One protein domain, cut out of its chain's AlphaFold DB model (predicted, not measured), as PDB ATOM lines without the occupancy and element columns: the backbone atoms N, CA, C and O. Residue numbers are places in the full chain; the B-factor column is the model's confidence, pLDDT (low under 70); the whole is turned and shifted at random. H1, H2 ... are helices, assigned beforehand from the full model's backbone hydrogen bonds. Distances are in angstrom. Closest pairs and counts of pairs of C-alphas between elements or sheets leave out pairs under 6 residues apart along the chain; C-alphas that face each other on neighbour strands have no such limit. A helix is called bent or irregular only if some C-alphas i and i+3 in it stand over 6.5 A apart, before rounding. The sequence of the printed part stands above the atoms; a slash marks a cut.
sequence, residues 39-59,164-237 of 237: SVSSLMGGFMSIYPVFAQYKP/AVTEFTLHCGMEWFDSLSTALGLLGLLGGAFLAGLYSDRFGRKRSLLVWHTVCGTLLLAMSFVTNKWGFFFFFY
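This is residues 39 to 59 and 164 to 237 of the 237 residues of an uncharacterized protein of Oikopleura dioica (UniProt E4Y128). A long helix, H3, turns at its end into H4, and the two make a narrow helical V, joined at one end and open at the other. Short H5 folds back from the end of H4 towards H3, while H1 lies off to one side, its residues 42 to 51 standing free, and tiny H2 lies towards the open end. The printed part has 95 residues, with five named helices in the order H1 to H5 and no named strand: all helix. It is only just loose, close to compact, with a radius of gyration of the C-alphas of 15.3 A, and a rod of 48 by 22 by 21 A.

Find C-alpha 176 at (12.105, 39.302, -1.601); from there H3, residues 176 to 203, runs 39.7 A. H4, residues 205 to 223, runs 27.0 A to C-alpha 223 at (2.770, 25.919, -16.158). H5 is residues 229 to 236, 10.6 A. H1, residues 39 to 55, begins at (-16.867, 35.930, -20.789) and runs 24.8 A, with a kink of 28 degrees near residue 49; it is only just irregular, C-alphas 49 and 52 being 6.8 A apart. H2 is residues 164 to 167, 5.2 A.

Look at Ser 200 and Ser 208, the closest C-alphas of the hairpin H3 and H4, 5.2 A apart; H3 touches H4 with residues 196 to 200 alone, at a shallow tilt of 29 degrees, opposite ways. H4 and H5, also a hairpin, touch closest at C-alphas 223 and 235, 6.3 A. H3 and H5 only just touch, with 3 pairs of C-alphas within 8 A, closest Ser 181 and Phe 233, 6.8 A. H1 and H2 are close but not clearly touching, closest C-alphas 55 and 164, 5.0 A. Every O i to N i+4 pair is within hydrogen-bond range in H3, H4 and H5, and 10 of 13 in H1; H2 is too short for such a pair.

The C-alphas farthest apart, Cys 172 and Gly 204, are 48.5 A apart. Residues 60 to 163 are not printed; C-alphas 59 and 164 stand 11.1 A apart across the cut. Of the links printed whole, H3 to H4 and H4 to H5 are tight and H2 to H3 is short. Look for pLDDT under 70 at residues 235 to 237.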
ATOM      1  N   SER A  39     -16.440  35.862 -22.195       79.50
ATOM      2  CA  SER A  39     -16.867  35.930 -20.789       79.50
ATOM      3  C   SER A  39     -16.282  34.811 -19.919       79.50
ATOM      4  O   SER A  39     -15.904  35.065 -18.776       79.50
ATOM      5  N   VAL A  40     -16.130  33.593 -20.453       80.38
ATOM      6  CA  VAL A  40     -15.471  32.479 -19.743       80.38
ATOM      7  C   VAL A  40     -14.007  32.803 -19.435       80.38
ATOM      8  O   VAL A  40     -13.514  32.492 -18.352       80.38
ATOM      9  N   SER A  41     -13.315  33.493 -20.342       73.12
ATOM     10  CA  SER A  41     -11.930  33.905 -20.094       73.12
ATOM     11  C   SER A  41     -11.802  34.961 -18.993       73.12
ATOM     12  O   SER A  41     -10.848  34.921 -18.217       73.12
ATOM     13  N   SER A  42     -12.787  35.855 -18.857       77.50
ATOM     14  CA  SER A  42     -12.819  36.845 -17.775       77.50
ATOM     15  C   SER A  42     -12.979  36.187 -16.405       77.50
ATOM     16  O   SER A  42     -12.379  36.634 -15.431       77.50
ATOM     17  N   LEU A  43     -13.742  35.092 -16.333       81.62
ATOM     18  CA  LEU A  43     -13.891  34.303 -15.110       81.62
ATOM     19  C   LEU A  43     -12.559  33.660 -14.695       81.62
ATOM     20  O   LEU A  43     -12.197  33.698 -13.522       81.62
ATOM     21  N   MET A  44     -11.784  33.159 -15.661       79.56
ATOM     22  CA  MET A  44     -10.428  32.660 -15.412       79.56
ATOM     23  C   MET A  44      -9.483  33.772 -14.930       79.56
ATOM     24  O   MET A  44      -8.690  33.550 -14.017       79.56
ATOM     25  N   GLY A  45      -9.625  34.989 -15.467       76.75
ATOM     26  CA  GLY A  45      -8.902  36.168 -14.985       76.75
ATOM     27  C   GLY A  45      -9.157  36.479 -13.504       76.75
ATOM     28  O   GLY A  45      -8.231  36.865 -12.797       76.75
ATOM     29  N   GLY A  46     -10.377  36.244 -13.010       81.12
ATOM     30  CA  GLY A  46     -10.710  36.388 -11.587       81.12
ATOM     31  C   GLY A  46     -10.035  35.346 -10.687       81.12
ATOM     32  O   GLY A  46      -9.608  35.665  -9.583       81.12
ATOM     33  N   PHE A  47      -9.874  34.106 -11.156       79.75
ATOM     34  CA  PHE A  47      -9.092  33.109 -10.416       79.75
ATOM     35  C   PHE A  47      -7.604  33.460 -10.394       79.75
ATOM     36  O   PHE A  47      -6.961  33.322  -9.355       79.75
ATOM     37  N   MET A  48      -7.075  33.972 -11.509       78.25
ATOM     38  CA  MET A  48      -5.686  34.425 -11.595       78.25
ATOM     39  C   MET A  48      -5.406  35.597 -10.644       78.25
ATOM     40  O   MET A  48      -4.342  35.637 -10.039       78.25
ATOM     41  N   SER A  49      -6.349  36.527 -10.459       79.06
ATOM     42  CA  SER A  49      -6.155  37.656  -9.534       79.06
ATOM     43  C   SER A  49      -6.200  37.253  -8.059       79.06
ATOM     44  O   SER A  49      -5.597  37.923  -7.225       79.06
ATOM     45  N   ILE A  50      -6.890  36.160  -7.733       84.12
ATOM     46  CA  ILE A  50      -6.974  35.619  -6.371       84.12
ATOM     47  C   ILE A  50      -5.800  34.673  -6.068       84.12
ATOM     48  O   ILE A  50      -5.406  34.537  -4.909       84.12
ATOM     49  N   TYR A  51      -5.220  34.038  -7.089       82.25
ATOM     50  CA  TYR A  51      -4.136  33.068  -6.938       82.25
ATOM     51  C   TYR A  51      -2.971  33.545  -6.048       82.25
ATOM     52  O   TYR A  51      -2.590  32.770  -5.168       82.25
ATOM     53  N   PRO A  52      -2.439  34.781  -6.181       81.06
ATOM     54  CA  PRO A  52      -1.341  35.253  -5.341       81.06
ATOM     55  C   PRO A  52      -1.658  35.136  -3.847       81.06
ATOM     56  O   PRO A  52      -0.840  34.645  -3.087       81.06
ATOM     57  N   VAL A  53      -2.889  35.429  -3.426       84.12
ATOM     58  CA  VAL A  53      -3.279  35.353  -2.007       84.12
ATOM     59  C   VAL A  53      -3.093  33.945  -1.432       84.12
ATOM     60  O   VAL A  53      -2.653  33.792  -0.296       84.12
ATOM     61  N   PHE A  54      -3.421  32.910  -2.207       83.06
ATOM     62  CA  PHE A  54      -3.313  31.523  -1.752       83.06
ATOM     63  C   PHE A  54      -1.923  30.934  -1.973       83.06
ATOM     64  O   PHE A  54      -1.434  30.185  -1.130       83.06
ATOM     65  N   ALA A  55      -1.280  31.269  -3.089       81.19
ATOM     66  CA  ALA A  55       0.047  30.765  -3.416       81.19
ATOM     67  C   ALA A  55       1.136  31.384  -2.529       81.19
ATOM     68  O   ALA A  55       2.064  30.677  -2.137       81.19
ATOM     69  N   GLN A  56       0.986  32.663  -2.176       83.50
ATOM     70  CA  GLN A  56       1.920  33.441  -1.353       83.50
ATOM     71  C   GLN A  56       1.615  33.338   0.146       83.50
ATOM     72  O   GLN A  56       2.306  33.930   0.976       83.50
ATOM     73  N   TYR A  57       0.581  32.584   0.530       85.75
ATOM     74  CA  TYR A  57       0.284  32.378   1.938       85.75
ATOM     75  C   TYR A  57       1.446  31.651   2.624       85.75
ATOM     76  O   TYR A  57       1.822  30.533   2.252       85.75
ATOM     77  N   LYS A  58       1.989  32.302   3.654       85.94
ATOM     78  CA  LYS A  58       3.099  31.819   4.469       85.94
ATOM     79  C   LYS A  58       2.559  31.324   5.819       85.94
ATOM     80  O   LYS A  58       2.275  32.155   6.685       85.94
ATOM     81  N   PRO A  59       2.394  30.004   6.023       86.19
ATOM     82  CA  PRO A  59       2.035  29.476   7.335       86.19
ATOM     83  C   PRO A  59       3.184  29.684   8.336       86.19
ATOM     84  O   PRO A  59       4.346  29.799   7.922       86.19
ATOM     85  N   ALA A 164       2.839  27.612  -2.735       83.31
ATOM     86  CA  ALA A 164       4.063  27.862  -3.499       83.31
ATOM     87  C   ALA A 164       5.235  28.255  -2.573       83.31
ATOM     88  O   ALA A 164       6.385  27.909  -2.840       83.31
ATOM     89  N   VAL A 165       4.947  28.922  -1.447       84.56
ATOM     90  CA  VAL A 165       5.953  29.296  -0.441       84.56
ATOM     91  C   VAL A 165       6.529  28.081   0.289       84.56
ATOM     92  O   VAL A 165       7.740  28.048   0.536       84.56
ATOM     93  N   THR A 166       5.695  27.101   0.645       85.12
ATOM     94  CA  THR A 166       6.145  25.901   1.367       85.12
ATOM     95  C   THR A 166       6.792  24.883   0.430       85.12
ATOM     96  O   THR A 166       7.840  24.339   0.767       85.12
ATOM     97  N   GLU A 167       6.266  24.718  -0.787       84.62
ATOM     98  CA  GLU A 167       6.812  23.814  -1.807       84.62
ATOM     99  C   GLU A 167       8.216  24.234  -2.270       84.62
ATOM    100  O   GLU A 167       9.121  23.406  -2.361       84.62
ATOM    101  N   PHE A 168       8.433  25.529  -2.521       82.00
ATOM    102  CA  PHE A 168       9.734  26.042  -2.973       82.00
ATOM    103  C   PHE A 168      10.623  26.570  -1.844       82.00
ATOM    104  O   PHE A 168      11.684  27.144  -2.115       82.00
ATOM    105  N   THR A 169      10.204  26.390  -0.590       82.75
ATOM    106  CA  THR A 169      10.903  26.871   0.607       82.75
ATOM    107  C   THR A 169      11.327  28.347   0.502       82.75
ATOM    108  O   THR A 169      12.481  28.700   0.726       82.75
ATOM    109  N   LEU A 170      10.394  29.229   0.125       79.69
ATOM    110  CA  LEU A 170      10.631  30.661  -0.150       79.69
ATOM    111  C   LEU A 170      10.623  31.535   1.118       79.69
ATOM    112  O   LEU A 170      10.100  32.645   1.142       79.69
ATOM    113  N   HIS A 171      11.178  31.020   2.204       80.56
ATOM    114  CA  HIS A 171      11.245  31.689   3.500       80.56
ATOM    115  C   HIS A 171      12.711  31.887   3.899       80.56
ATOM    116  O   HIS A 171      13.608  31.351   3.259       80.56
ATOM    117  N   CYS A 172      12.957  32.693   4.939       76.25
ATOM    118  CA  CYS A 172      14.298  32.960   5.470       76.25
ATOM    119  C   CYS A 172      15.246  33.632   4.462       76.25
ATOM    120  O   CYS A 172      16.041  32.978   3.796       76.25
ATOM    121  N   GLY A 173      15.133  34.956   4.323       73.12
ATOM    122  CA  GLY A 173      15.969  35.766   3.423       73.12
ATOM    123  C   GLY A 173      15.643  35.646   1.932       73.12
ATOM    124  O   GLY A 173      16.145  36.440   1.144       73.12
ATOM    125  N   MET A 174      14.754  34.729   1.548       77.00
ATOM    126  CA  MET A 174      14.172  34.617   0.201       77.00
ATOM    127  C   MET A 174      12.804  35.310   0.074       77.00
ATOM    128  O   MET A 174      12.144  35.189  -0.949       77.00
ATOM    129  N   GLU A 175      12.374  36.073   1.084       79.19
ATOM    130  CA  GLU A 175      11.065  36.757   1.095       79.19
ATOM    131  C   GLU A 175      10.935  37.822  -0.005       79.19
ATOM    132  O   GLU A 175       9.840  38.102  -0.490       79.19
ATOM    133  N   TRP A 176      12.063  38.374  -0.466       82.06
ATOM    134  CA  TRP A 176      12.105  39.302  -1.601       82.06
ATOM    135  C   TRP A 176      11.574  38.677  -2.891       82.06
ATOM    136  O   TRP A 176      11.109  39.403  -3.770       82.06
ATOM    137  N   PHE A 177      11.634  37.350  -3.014       81.44
ATOM    138  CA  PHE A 177      11.180  36.640  -4.201       81.44
ATOM    139  C   PHE A 177       9.684  36.852  -4.437       81.44
ATOM    140  O   PHE A 177       9.268  37.056  -5.574       81.44
ATOM    141  N   ASP A 178       8.899  36.882  -3.362       79.12
ATOM    142  CA  ASP A 178       7.449  37.045  -3.420       79.12
ATOM    143  C   ASP A 178       7.026  38.451  -3.882       79.12
ATOM    144  O   ASP A 178       6.138  38.654  -4.720       79.12
ATOM    145  N   SER A 179       7.743  39.455  -3.378       83.31
ATOM    146  CA  SER A 179       7.568  40.842  -3.809       83.31
ATOM    147  C   SER A 179       8.035  41.043  -5.254       83.31
ATOM    148  O   SER A 179       7.383  41.750  -6.026       83.31
ATOM    149  N   LEU A 180       9.144  40.405  -5.645       85.06
ATOM    150  CA  LEU A 180       9.687  40.508  -6.995       85.06
ATOM    151  C   LEU A 180       8.775  39.852  -8.037       85.06
ATOM    152  O   LEU A 180       8.548  40.454  -9.086       85.06
ATOM    153  N   SER A 181       8.245  38.657  -7.765       80.12
ATOM    154  CA  SER A 181       7.347  37.959  -8.694       80.12
ATOM    155  C   SER A 181       6.080  38.773  -8.954       80.12
ATOM    156  O   SER A 181       5.673  38.938 -10.103       80.12
ATOM    157  N   THR A 182       5.503  39.364  -7.906       82.25
ATOM    158  CA  THR A 182       4.326  40.236  -8.021       82.25
ATOM    159  C   THR A 182       4.632  41.480  -8.860       82.25
ATOM    160  O   THR A 182       3.851  41.856  -9.737       82.25
ATOM    161  N   ALA A 183       5.786  42.114  -8.633       87.75
ATOM    162  CA  ALA A 183       6.202  43.298  -9.381       87.75
ATOM    163  C   ALA A 183       6.449  42.994 -10.867       87.75
ATOM    164  O   ALA A 183       5.947  43.713 -11.735       87.75
ATOM    165  N   LEU A 184       7.176  41.912 -11.167       85.44
ATOM    166  CA  LEU A 184       7.390  41.447 -12.539       85.44
ATOM    167  C   LEU A 184       6.072  41.116 -13.224       85.44
ATOM    168  O   LEU A 184       5.909  41.428 -14.400       85.44
ATOM    169  N   GLY A 185       5.101  40.603 -12.479       81.12
ATOM    170  CA  GLY A 185       3.794  40.323 -13.029       81.12
ATOM    171  C   GLY A 185       2.968  41.522 -13.433       81.12
ATOM    172  O   GLY A 185       2.341  41.525 -14.495       81.12
ATOM    173  N   LEU A 186       3.014  42.583 -12.637       86.00
ATOM    174  CA  LEU A 186       2.387  43.850 -13.004       86.00
ATOM    175  C   LEU A 186       3.100  44.503 -14.197       86.00
ATOM    176  O   LEU A 186       2.440  45.073 -15.069       86.00
ATOM    177  N   LEU A 187       4.429  44.377 -14.280       90.25
ATOM    178  CA  LEU A 187       5.206  44.827 -15.439       90.25
ATOM    179  C   LEU A 187       4.871  44.020 -16.701       90.25
ATOM    180  O   LEU A 187       4.679  44.610 -17.766       90.25
ATOM    181  N   GLY A 188       4.743  42.698 -16.582       87.25
ATOM    182  CA  GLY A 188       4.324  41.804 -17.659       87.25
ATOM    183  C   GLY A 188       2.913  42.128 -18.145       87.25
ATOM    184  O   GLY A 188       2.688  42.239 -19.350       87.25
ATOM    185  N   LEU A 189       1.979  42.399 -17.228       85.62
ATOM    186  CA  LEU A 189       0.623  42.835 -17.570       85.62
ATOM    187  C   LEU A 189       0.622  44.179 -18.313       85.62
ATOM    188  O   LEU A 189      -0.085  44.323 -19.312       85.62
ATOM    189  N   LEU A 190       1.426  45.148 -17.865       90.06
ATOM    190  CA  LEU A 190       1.562  46.448 -18.525       90.06
ATOM    191  C   LEU A 190       2.142  46.301 -19.940       90.06
ATOM    192  O   LEU A 190       1.581  46.832 -20.903       90.06
ATOM    193  N   GLY A 191       3.239  45.553 -20.074       92.06
ATOM    194  CA  GLY A 191       3.881  45.288 -21.360       92.06
ATOM    195  C   GLY A 191       2.968  44.513 -22.310       92.06
ATOM    196  O   GLY A 191       2.820  44.880 -23.478       92.06
ATOM    197  N   GLY A 192       2.282  43.493 -21.793       88.25
ATOM    198  CA  GLY A 192       1.302  42.699 -22.525       88.25
ATOM    199  C   GLY A 192       0.124  43.536 -23.015       88.25
ATOM    200  O   GLY A 192      -0.245  43.435 -24.182       88.25
ATOM    201  N   ALA A 193      -0.424  44.421 -22.176       88.06
ATOM    202  CA  ALA A 193      -1.509  45.322 -22.564       88.06
ATOM    203  C   ALA A 193      -1.087  46.283 -23.686       88.06
ATOM    204  O   ALA A 193      -1.848  46.500 -24.632       88.06
ATOM    205  N   PHE A 194       0.136  46.815 -23.623       92.06
ATOM    206  CA  PHE A 194       0.666  47.701 -24.658       92.06
ATOM    207  C   PHE A 194       0.845  46.974 -26.001       92.06
ATOM    208  O   PHE A 194       0.356  47.437 -27.036       92.06
ATOM    209  N   LEU A 195       1.476  45.794 -25.987       90.81
ATOM    210  CA  LEU A 195       1.673  44.970 -27.185       90.81
ATOM    211  C   LEU A 195       0.345  44.483 -27.775       90.81
ATOM    212  O   LEU A 195       0.142  44.544 -28.990       90.81
ATOM    213  N   ALA A 196      -0.580  44.034 -26.925       87.56
ATOM    214  CA  ALA A 196      -1.900  43.591 -27.347       87.56
ATOM    215  C   ALA A 196      -2.732  44.737 -27.937       87.56
ATOM    216  O   ALA A 196      -3.460  44.508 -28.907       87.56
ATOM    217  N   GLY A 197      -2.590  45.956 -27.407       88.38
ATOM    218  CA  GLY A 197      -3.196  47.170 -27.954       88.38
ATOM    219  C   GLY A 197      -2.727  47.446 -29.382       88.38
ATOM    220  O   GLY A 197      -3.537  47.434 -30.309       88.38
ATOM    221  N   LEU A 198      -1.408  47.560 -29.581       91.25
ATOM    222  CA  LEU A 198      -0.814  47.781 -30.908       91.25
ATOM    223  C   LEU A 198      -1.194  46.680 -31.911       91.25
ATOM    224  O   LEU A 198      -1.479  46.951 -33.081       91.25
ATOM    225  N   TYR A 199      -1.217  45.424 -31.457       90.88
ATOM    226  CA  TYR A 199      -1.604  44.292 -32.294       90.88
ATOM    227  C   TYR A 199      -3.097  44.329 -32.663       90.88
ATOM    228  O   TYR A 199      -3.463  44.068 -33.814       90.88
ATOM    229  N   SER A 200      -3.965  44.685 -31.710       91.00
ATOM    230  CA  SER A 200      -5.410  44.816 -31.922       91.00
ATOM    231  C   SER A 200      -5.744  45.881 -32.963       91.00
ATOM    232  O   SER A 200      -6.603  45.641 -33.817       91.00
ATOM    233  N   ASP A 201      -5.049  47.016 -32.926       90.06
ATOM    234  CA  ASP A 201      -5.286  48.127 -33.851       90.06
ATOM    235  C   ASP A 201      -4.891  47.773 -35.290       90.06
ATOM    236  O   ASP A 201      -5.541  48.209 -36.242       90.06
ATOM    237  N   ARG A 202      -3.876  46.915 -35.473       91.00
ATOM    238  CA  ARG A 202      -3.383  46.524 -36.803       91.00
ATOM    239  C   ARG A 202      -4.142  45.358 -37.440       91.00
ATOM    240  O   ARG A 202      -4.379  45.374 -38.646       91.00
ATOM    241  N   PHE A 203      -4.489  44.328 -36.667       86.12
ATOM    242  CA  PHE A 203      -5.064  43.075 -37.192       86.12
ATOM    243  C   PHE A 203      -6.570  42.925 -36.938       86.12
ATOM    244  O   PHE A 203      -7.189  41.946 -37.376       86.12
ATOM    245  N   GLY A 204      -7.165  43.904 -36.259       84.81
ATOM    246  CA  GLY A 204      -8.565  43.905 -35.872       84.81
ATOM    247  C   GLY A 204      -8.829  43.100 -34.598       84.81
ATOM    248  O   GLY A 204      -8.235  42.052 -34.326       84.81
ATOM    249  N   ARG A 205      -9.811  43.574 -33.825       81.00
ATOM    250  CA  ARG A 205     -10.120  43.104 -32.462       81.00
ATOM    251  C   ARG A 205     -10.398  41.599 -32.361       81.00
ATOM    252  O   ARG A 205      -9.943  40.945 -31.433       81.00
ATOM    253  N   LYS A 206     -11.118  41.027 -33.334       79.88
ATOM    254  CA  LYS A 206     -11.546  39.615 -33.304       79.88
ATOM    255  C   LYS A 206     -10.381  38.631 -33.446       79.88
ATOM    256  O   LYS A 206     -10.358  37.617 -32.761       79.88
ATOM    257  N   ARG A 207      -9.429  38.918 -34.342       81.88
ATOM    258  CA  ARG A 207      -8.255  38.055 -34.562       81.88
ATOM    259  C   ARG A 207      -7.260  38.192 -33.414       81.88
ATOM    260  O   ARG A 207      -6.754  37.179 -32.949       81.88
ATOM    261  N   SER A 208      -7.067  39.415 -32.919       84.50
ATOM    262  CA  SER A 208      -6.230  39.691 -31.746       84.50
ATOM    263  C   SER A 208      -6.678  38.906 -30.511       84.50
ATOM    264  O   SER A 208      -5.867  38.210 -29.907       84.50
ATOM    265  N   LEU A 209      -7.981  38.920 -30.200       82.25
ATOM    266  CA  LEU A 209      -8.523  38.161 -29.069       82.25
ATOM    267  C   LEU A 209      -8.269  36.651 -29.203       82.25
ATOM    268  O   LEU A 209      -7.788  36.028 -28.268       82.25
ATOM    269  N   LEU A 210      -8.523  36.054 -30.371       82.81
ATOM    270  CA  LEU A 210      -8.310  34.612 -30.563       82.81
ATOM    271  C   LEU A 210      -6.835  34.204 -30.416       82.81
ATOM    272  O   LEU A 210      -6.537  33.175 -29.810       82.81
ATOM    273  N   VAL A 211      -5.910  35.005 -30.949       87.62
ATOM    274  CA  VAL A 211      -4.468  34.733 -30.844       87.62
ATOM    275  C   VAL A 211      -4.001  34.854 -29.393       87.62
ATOM    276  O   VAL A 211      -3.355  33.941 -28.888       87.62
ATOM    277  N   TRP A 212      -4.367  35.920 -28.679       85.50
ATOM    278  CA  TRP A 212      -3.900  36.085 -27.300       85.50
ATOM    279  C   TRP A 212      -4.484  35.065 -26.330       85.50
ATOM    280  O   TRP A 212      -3.763  34.570 -25.465       85.50
ATOM    281  N   HIS A 213      -5.746  34.680 -26.511       82.75
ATOM    282  CA  HIS A 213      -6.354  33.623 -25.705       82.75
ATOM    283  C   HIS A 213      -5.711  32.261 -25.941       82.75
ATOM    284  O   HIS A 213      -5.503  31.522 -24.982       82.75
ATOM    285  N   THR A 214      -5.375  31.926 -27.189       85.56
ATOM    286  CA  THR A 214      -4.699  30.653 -27.494       85.56
ATOM    287  C   THR A 214      -3.289  30.622 -26.916       85.56
ATOM    288  O   THR A 214      -2.943  29.655 -26.241       85.56
ATOM    289  N   VAL A 215      -2.515  31.701 -27.076       87.19
ATOM    290  CA  VAL A 215      -1.176  31.825 -26.478       87.19
ATOM    291  C   VAL A 215      -1.246  31.701 -24.954       87.19
ATOM    292  O   VAL A 215      -0.586  30.833 -24.384       87.19
ATOM    293  N   CYS A 216      -2.100  32.491 -24.296       82.56
ATOM    294  CA  CYS A 216      -2.259  32.456 -22.841       82.56
ATOM    295  C   CYS A 216      -2.694  31.065 -22.345       82.56
ATOM    296  O   CYS A 216      -2.088  30.518 -21.426       82.56
ATOM    297  N   GLY A 217      -3.670  30.437 -23.009       83.50
ATOM    298  CA  GLY A 217      -4.120  29.085 -22.669       83.50
ATOM    299  C   GLY A 217      -3.013  28.032 -22.779       83.50
ATOM    300  O   GLY A 217      -2.882  27.191 -21.892       83.50
ATOM    301  N   THR A 218      -2.178  28.091 -23.823       86.31
ATOM    302  CA  THR A 218      -1.052  27.149 -23.967       86.31
ATOM    303  C   THR A 218       0.024  27.336 -22.900       86.31
ATOM    304  O   THR A 218       0.540  26.347 -22.382       86.31
ATOM    305  N   LEU A 219       0.328  28.581 -22.521       84.50
ATOM    306  CA  LEU A 219       1.310  28.879 -21.477       84.50
ATOM    307  C   LEU A 219       0.821  28.430 -20.096       84.50
ATOM    308  O   LEU A 219       1.578  27.810 -19.356       84.50
ATOM    309  N   LEU A 220      -0.455  28.660 -19.777       81.38
ATOM    310  CA  LEU A 220      -1.059  28.192 -18.524       81.38
ATOM    311  C   LEU A 220      -1.084  26.661 -18.428       81.38
ATOM    312  O   LEU A 220      -0.852  26.102 -17.358       81.38
ATOM    313  N   LEU A 221      -1.316  25.962 -19.543       85.00
ATOM    314  CA  LEU A 221      -1.202  24.503 -19.573       85.00
ATOM    315  C   LEU A 221       0.240  24.045 -19.340       85.00
ATOM    316  O   LEU A 221       0.459  23.098 -18.587       85.00
ATOM    317  N   ALA A 222       1.219  24.725 -19.941       85.00
ATOM    318  CA  ALA A 222       2.630  24.423 -19.724       85.00
ATOM    319  C   ALA A 222       3.040  24.623 -18.254       85.00
ATOM    320  O   ALA A 222       3.764  23.786 -17.712       85.00
ATOM    321  N   MET A 223       2.519  25.660 -17.584       77.31
ATOM    322  CA  MET A 223       2.770  25.919 -16.158       77.31
ATOM    323  C   MET A 223       2.393  24.747 -15.257       77.31
ATOM    324  O   MET A 223       3.100  24.478 -14.291       77.31
ATOM    325  N   SER A 224       1.323  24.018 -15.583       80.75
ATOM    326  CA  SER A 224       0.864  22.894 -14.761       80.75
ATOM    327  C   SER A 224       1.899  21.770 -14.621       80.75
ATOM    328  O   SER A 224       1.761  20.936 -13.727       80.75
ATOM    329  N   PHE A 225       2.905  21.720 -15.496       83.56
ATOM    330  CA  PHE A 225       3.949  20.694 -15.487       83.56
ATOM    331  C   PHE A 225       5.277  21.181 -14.897       83.56
ATOM    332  O   PHE A 225       6.240  20.418 -14.833       83.56
ATOM    333  N   VAL A 226       5.357  22.442 -14.472       83.31
ATOM    334  CA  VAL A 226       6.601  23.021 -13.968       83.31
ATOM    335  C   VAL A 226       6.754  22.720 -12.480       83.31
ATOM    336  O   VAL A 226       6.052  23.277 -11.648       83.31
ATOM    337  N   THR A 227       7.727  21.874 -12.140       75.50
ATOM    338  CA  THR A 227       8.071  21.518 -10.749       75.50
ATOM    339  C   THR A 227       9.310  22.248 -10.224       75.50
ATOM    340  O   THR A 227       9.729  22.050  -9.090       75.50
ATOM    341  N   ASN A 228       9.952  23.071 -11.056       81.25
ATOM    342  CA  ASN A 228      11.188  23.765 -10.704       81.25
ATOM    343  C   ASN A 228      10.895  25.193 -10.241       81.25
ATOM    344  O   ASN A 228      10.259  25.947 -10.972       81.25
ATOM    345  N   LYS A 229      11.484  25.611  -9.113       73.62
ATOM    346  CA  LYS A 229      11.381  26.981  -8.566       73.62
ATOM    347  C   LYS A 229      11.700  28.093  -9.576       73.62
ATOM    348  O   LYS A 229      10.971  29.070  -9.687       73.62
ATOM    349  N   TRP A 230      12.750  27.914 -10.378       75.81
ATOM    350  CA  TRP A 230      13.112  28.862 -11.440       75.81
ATOM    351  C   TRP A 230      12.160  28.811 -12.634       75.81
ATOM    352  O   TRP A 230      11.886  29.837 -13.245       75.81
ATOM    353  N   GLY A 231      11.632  27.630 -12.960       77.38
ATOM    354  CA  GLY A 231      10.627  27.504 -14.010       77.38
ATOM    355  C   GLY A 231       9.338  28.215 -13.612       77.38
ATOM    356  O   GLY A 231       8.768  28.933 -14.425       77.38
ATOM    357  N   PHE A 232       8.916  28.065 -12.353       72.88
ATOM    358  CA  PHE A 232       7.760  28.776 -11.823       72.88
ATOM    359  C   PHE A 232       7.949  30.288 -11.975       72.88
ATOM    360  O   PHE A 232       7.090  30.942 -12.545       72.88
ATOM    361  N   PHE A 233       9.116  30.825 -11.607       70.25
ATOM    362  CA  PHE A 233       9.430  32.246 -11.788       70.25
ATOM    363  C   PHE A 233       9.278  32.740 -13.235       70.25
ATOM    364  O   PHE A 233       8.651  33.766 -13.461       70.25
ATOM    365  N   PHE A 234       9.839  32.018 -14.211       70.00
ATOM    366  CA  PHE A 234       9.821  32.454 -15.613       70.00
ATOM    367  C   PHE A 234       8.467  32.300 -16.299       70.00
ATOM    368  O   PHE A 234       8.190  33.022 -17.252       70.00
ATOM    369  N   PHE A 235       7.663  31.323 -15.882       64.25
ATOM    370  CA  PHE A 235       6.368  31.096 -16.508       64.25
ATOM    371  C   PHE A 235       5.254  31.887 -15.836       64.25
ATOM    372  O   PHE A 235       4.348  32.320 -16.536       64.25
ATOM    373  N   PHE A 236       5.296  32.086 -14.516       58.72
ATOM    374  CA  PHE A 236       4.173  32.694 -13.808       58.72
ATOM    375  C   PHE A 236       3.936  34.161 -14.198       58.72
ATOM    376  O   PHE A 236       2.795  34.612 -14.079       58.72
ATOM    377  N   TYR A 237       4.958  34.872 -14.704       50.03
ATOM    378  CA  TYR A 237       4.839  36.269 -15.130       50.03
ATOM    379  C   TYR A 237       5.820  36.728 -16.213       50.03
ATOM    380  O   TYR A 237       7.047  36.631 -15.995       50.03
TER     381      TYR A 237